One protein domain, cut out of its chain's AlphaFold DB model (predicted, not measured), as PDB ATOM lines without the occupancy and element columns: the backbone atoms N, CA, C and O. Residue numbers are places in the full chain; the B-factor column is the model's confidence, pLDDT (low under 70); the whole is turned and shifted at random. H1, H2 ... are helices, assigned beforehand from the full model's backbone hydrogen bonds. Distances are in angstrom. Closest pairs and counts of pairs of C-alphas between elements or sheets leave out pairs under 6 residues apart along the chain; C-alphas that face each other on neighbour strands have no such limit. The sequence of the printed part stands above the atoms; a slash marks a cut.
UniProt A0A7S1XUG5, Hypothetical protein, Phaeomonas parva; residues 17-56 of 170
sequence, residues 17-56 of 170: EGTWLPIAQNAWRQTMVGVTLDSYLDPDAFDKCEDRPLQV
ATOM      1  N   GLU A  17     145.174 133.825  60.431       84.75
ATOM      2  CA  GLU A  17     145.532 132.789  61.428       84.75
ATOM      3  C   GLU A  17     146.585 133.207  62.474       84.75
ATOM      4  O   GLU A  17     147.136 132.375  63.188       84.75
ATOM      5  N   GLY A  18     146.845 134.512  62.611       87.62
ATOM      6  CA  GLY A  18     147.882 135.022  63.503       87.62
ATOM      7  C   GLY A  18     149.302 134.872  62.955       87.62
ATOM      8  O   GLY A  18     150.244 135.120  63.706       87.62
ATOM      9  N   THR A  19     149.483 134.529  61.673       85.88
ATOM     10  CA  THR A  19     150.813 134.407  61.057       85.88
ATOM     11  C   THR A  19     151.601 135.707  61.208       85.88
ATOM     12  O   THR A  19     152.774 135.673  61.542       85.88
ATOM     13  N   TRP A  20     150.954 136.867  61.132       89.38
ATOM     14  CA  TRP A  20     151.566 138.183  61.352       89.38
ATOM     15  C   TRP A  20     152.154 138.417  62.760       89.38
ATOM     16  O   TRP A  20     152.941 139.349  62.946       89.38
ATOM     17  N   LEU A  21     151.760 137.639  63.775       92.75
ATOM     18  CA  LEU A  21     152.083 137.933  65.174       92.75
ATOM     19  C   LEU A  21     153.594 137.979  65.459       92.75
ATOM     20  O   LEU A  21     154.026 138.952  66.081       92.75
ATOM     21  N   PRO A  22     154.425 137.025  64.995       91.75
ATOM     22  CA  PRO A  22     155.866 137.078  65.218       91.75
ATOM     23  C   PRO A  22     156.525 138.288  64.549       91.75
ATOM     24  O   PRO A  22     157.449 138.873  65.110       91.75
ATOM     25  N   ILE A  23     156.011 138.721  63.393       93.44
ATOM     26  CA  ILE A  23     156.468 139.948  62.730       93.44
ATOM     27  C   ILE A  23     156.205 141.149  63.642       93.44
ATOM     28  O   ILE A  23     157.115 141.928  63.918       93.44
ATOM     29  N   ALA A  24     154.986 141.271  64.175       92.44
ATOM     30  CA  ALA A  24     154.635 142.364  65.077       92.44
ATOM     31  C   ALA A  24     155.433 142.335  66.395       92.44
ATOM     32  O   ALA A  24     155.824 143.386  66.902       92.44
ATOM     33  N   GLN A  25     155.713 141.144  66.934       93.25
ATOM     34  CA  GLN A  25     156.556 140.974  68.120       93.25
ATOM     35  C   GLN A  25     157.994 141.449  67.870       93.25
ATOM     36  O   GLN A  25     158.560 142.139  68.716       93.25
ATOM     37  N   ASN A  26     158.570 141.145  66.707       92.81
ATOM     38  CA  ASN A  26     159.917 141.600  66.351       92.81
ATOM     39  C   ASN A  26     159.966 143.102  66.041       92.81
ATOM     40  O   ASN A  26     160.907 143.785  66.449       92.81
ATOM     41  N   ALA A  27     158.951 143.617  65.342       91.62
ATOM     42  CA  ALA A  27     158.900 145.005  64.901       91.62
ATOM     43  C   ALA A  27     158.618 145.979  66.049       91.62
ATOM     44  O   ALA A  27     159.324 146.975  66.192       91.62
ATOM     45  N   TRP A  28     157.619 145.688  66.887       90.00
ATOM     46  CA  TRP A  28     157.107 146.637  67.881       90.00
ATOM     47  C   TRP A  28     157.147 146.128  69.319       90.00
ATOM     48  O   TRP A  28     157.070 146.939  70.241       90.00
ATOM     49  N   ARG A  29     157.290 144.811  69.531       88.31
ATOM     50  CA  ARG A  29     157.277 144.110  70.837       88.31
ATOM     51  C   ARG A  29     155.939 144.159  71.579       88.31
ATOM     52  O   ARG A  29     155.522 143.145  72.128       88.31
ATOM     53  N   GLN A  30     155.236 145.285  71.537       91.19
ATOM     54  CA  GLN A  30     153.844 145.409  71.948       91.19
ATOM     55  C   GLN A  30     152.931 145.034  70.772       91.19
ATOM     56  O   GLN A  30     153.045 145.582  69.677       91.19
ATOM     57  N   THR A  31     152.018 144.083  70.983       92.75
ATOM     58  CA  THR A  31     151.115 143.573  69.936       92.75
ATOM     59  C   THR A  31     149.662 143.684  70.370       92.75
ATOM     60  O   THR A  31     149.378 143.611  71.562       92.75
ATOM     61  N   MET A  32     148.725 143.787  69.417       91.12
ATOM     62  CA  MET A  32     147.289 143.804  69.742       91.12
ATOM     63  C   MET A  32     146.867 142.591  70.576       91.12
ATOM     64  O   MET A  32     146.029 142.738  71.455       91.12
ATOM     65  N   VAL A  33     147.452 141.413  70.327       93.56
ATOM     66  CA  VAL A  33     147.164 140.199  71.107       93.56
ATOM     67  C   VAL A  33     147.616 140.376  72.557       93.56
ATOM     68  O   VAL A  33     146.812 140.157  73.455       93.56
ATOM     69  N   GLY A  34     148.861 140.815  72.777       93.38
ATOM     70  CA  GLY A  34     149.401 141.052  74.122       93.38
ATOM     71  C   GLY A  34     148.593 142.094  74.893       93.38
ATOM     72  O   GLY A  34     148.044 141.783  75.940       93.38
ATOM     73  N   VAL A  35     148.393 143.272  74.297       93.31
ATOM     74  CA  VAL A  35     147.611 144.366  74.902       93.31
ATOM     75  C   VAL A  35     146.173 143.933  75.209       93.31
ATOM     76  O   VAL A  35     145.613 144.300  76.240       93.31
ATOM     77  N   THR A  36     145.561 143.124  74.334       93.75
ATOM     78  CA  THR A  36     144.220 142.579  74.588       93.75
ATOM     79  C   THR A  36     144.239 141.660  75.807       93.75
ATOM     80  O   THR A  36     143.384 141.805  76.672       93.75
ATOM     81  N   LEU A  37     145.198 140.735  75.909       94.94
ATOM     82  CA  LEU A  37     145.313 139.847  77.070       94.94
ATOM     83  C   LEU A  37     145.515 140.634  78.366       94.94
ATOM     84  O   LEU A  37     144.796 140.377  79.330       94.94
ATOM     85  N   ASP A  38     146.410 141.621  78.360       95.50
ATOM     86  CA  ASP A  38     146.674 142.474  79.521       95.50
ATOM     87  C   ASP A  38     145.387 143.184  79.970       95.50
ATOM     88  O   ASP A  38     145.036 143.142  81.143       95.50
ATOM     89  N   SER A  39     144.578 143.706  79.041       94.69
ATOM     90  CA  SER A  39     143.308 144.363  79.399       94.69
ATOM     91  C   SER A  39     142.292 143.454  80.109       94.69
ATOM     92  O   SER A  39     141.444 143.948  80.851       94.69
ATOM     93  N   TYR A  40     142.358 142.135  79.891       96.00
ATOM     94  CA  TYR A  40     141.480 141.169  80.559       96.00
ATOM     95  C   TYR A  40     142.087 140.581  81.833       96.00
ATOM     96  O   TYR A  40     141.337 140.193  82.730       96.00
ATOM     97  N   LEU A  41     143.412 140.435  81.884       97.94
ATOM     98  CA  LEU A  41     144.092 139.595  82.871       97.94
ATOM     99  C   LEU A  41     145.016 140.377  83.812       97.94
ATOM    100  O   LEU A  41     145.254 139.908  84.923       97.94
ATOM    101  N   ASP A  42     145.512 141.542  83.395       97.38
ATOM    102  CA  ASP A  42     146.452 142.375  84.150       97.38
ATOM    103  C   ASP A  42     146.252 143.876  83.832       97.38
ATOM    104  O   ASP A  42     146.955 144.451  82.992       97.38
ATOM    105  N   PRO A  43     145.286 144.539  84.501       95.38
ATOM    106  CA  PRO A  43     145.016 145.962  84.295       95.38
ATOM    107  C   PRO A  43     146.238 146.863  84.533       95.38
ATOM    108  O   PRO A  43     146.416 147.847  83.821       95.38
ATOM    109  N   ASP A  44     147.119 146.503  85.473       96.94
ATOM    110  CA  ASP A  44     148.327 147.278  85.776       96.94
ATOM    111  C   ASP A  44     149.375 147.176  84.655       96.94
ATOM    112  O   ASP A  44     150.207 148.076  84.502       96.94
ATOM    113  N   ALA A  45     149.416 146.065  83.915       94.69
ATOM    114  CA  ALA A  45     150.228 145.935  82.704       94.69
ATOM    115  C   ALA A  45     149.598 146.697  81.531       94.69
ATOM    116  O   ALA A  45     150.306 147.393  80.798       94.69
ATOM    117  N   PHE A  46     148.272 146.630  81.395       95.56
ATOM    118  CA  PHE A  46     147.538 147.357  80.364       95.56
ATOM    119  C   PHE A  46     147.721 148.876  80.481       95.56
ATOM    120  O   PHE A  46     148.035 149.531  79.490       95.56
ATOM    121  N   ASP A  47     147.648 149.428  81.693       94.75
ATOM    122  CA  ASP A  47     147.853 150.862  81.952       94.75
ATOM    123  C   ASP A  47     149.280 151.348  81.625       94.75
ATOM    124  O   ASP A  47     149.519 152.550  81.496       94.75
ATOM    125  N   LYS A  48     150.244 150.429  81.482       92.62
ATOM    126  CA  LYS A  48     151.635 150.727  81.096       92.62
ATOM    127  C   LYS A  48     151.883 150.588  79.596       92.62
ATOM    128  O   LYS A  48     152.998 150.867  79.155       92.62
ATOM    129  N   CYS A  49     150.900 150.127  78.824       91.31
ATOM    130  CA  CYS A  49     151.043 149.989  77.382       91.31
ATOM    131  C   CYS A  49     151.255 151.363  76.731       91.31
ATOM    132  O   CYS A  49     150.586 152.341  77.059       91.31
ATOM    133  N   GLU A  50     152.179 151.429  75.775       87.50
ATOM    134  CA  GLU A  50     152.451 152.646  75.010       87.50
ATOM    135  C   GLU A  50     151.232 152.984  74.137       87.50
ATOM    136  O   GLU A  50     150.818 152.175  73.299       87.50
ATOM    137  N   ASP A  51     150.669 154.182  74.315       83.12
ATOM    138  CA  ASP A  51     149.528 154.711  73.549       83.12
ATOM    139  C   ASP A  51     149.957 155.589  72.354       83.12
ATOM    140  O   ASP A  51     149.130 156.145  71.625       83.12
ATOM    141  N   ARG A  52     151.273 155.702  72.132       81.44
ATOM    142  CA  ARG A  52     151.918 156.516  71.091       81.44
ATOM    143  C   ARG A  52     152.496 155.647  69.974       81.44
ATOM    144  O   ARG A  52     152.584 154.430  70.128       81.44
ATOM    145  N   PRO A  53     152.913 156.247  68.837       76.69
ATOM    146  CA  PRO A  53     153.589 155.498  67.788       76.69
ATOM    147  C   PRO A  53     154.783 154.737  68.361       76.69
ATOM    148  O   PRO A  53     155.733 155.336  68.865       76.69
ATOM    149  N   LEU A  54     154.702 153.412  68.289       80.88
ATOM    150  CA  LEU A  54     155.724 152.529  68.818       80.88
ATOM    151  C   LEU A  54     157.030 152.739  68.059       80.88
ATOM    152  O   LEU A  54     157.043 152.911  66.836       80.88
ATOM    153  N   GLN A  55     158.141 152.669  68.786       86.06
ATOM    154  CA  GLN A  55     159.442 152.530  68.153       86.06
ATOM    155  C   GLN A  55     159.451 151.258  67.295       86.06
ATOM    156  O   GLN A  55     159.075 150.181  67.757       86.06
ATOM    157  N   VAL A  56     159.903 151.389  66.049       90.19
ATOM    158  CA  VAL A  56     160.096 150.258  65.139       90.19
ATOM    159  C   VAL A  56     161.515 149.728  65.326       90.19
ATOM    160  O   VAL A  56     162.485 150.437  65.063       90.19
TER     161      VAL A  56
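What this domain is: This is residues 17 to 56 of the 170 residues of the protein "Hypothetical protein" of Phaeomonas parva (UniProt A0A7S1XUG5). The longest helix, H2, makes one side of a flat, open loop, with H1 toward one end and small H3 folded back at the other. From H3, residues 47 to 56, with no named element, run back to the H1 end. The printed part has 40 residues with three named helices, in the order H1, H2, H3, and no named strand; the class is all helix. It is only just compact, close to loose, with a radius of gyration of the C-alphas of 10.5 A and spans of 26 by 24 by 10 A.

Where its parts are: H2 is residues 32 to 41, 14.2 A long, from C-alpha 32 at (147.289, 143.804, 69.742). H1 is residues 21 to 28, 10.4 A, from C-alpha 21 at (152.083, 137.933, 65.174). H3 is residues 43 to 46, ending with C-alpha 46 at (147.538, 147.357, 80.364).

How they stand to each other: H2 and H3 touch; their closest C-alphas, of Asp 38 and Phe 46, are 5.0 A apart. H1 and H2 are near each other, the closest C-alphas 8.0 A apart. H1 and H3 are apart. In H1 and H2 every O i to N i+4 pair is within hydrogen-bond range; H3 is too short for one.

The domain as a whole: The C-alphas of Glu 17 and Asp 44, the two farthest apart, are 28.5 A apart. The printed part has no cut. Both links between helices are tight. No printed residue is under 70 in pLDDT.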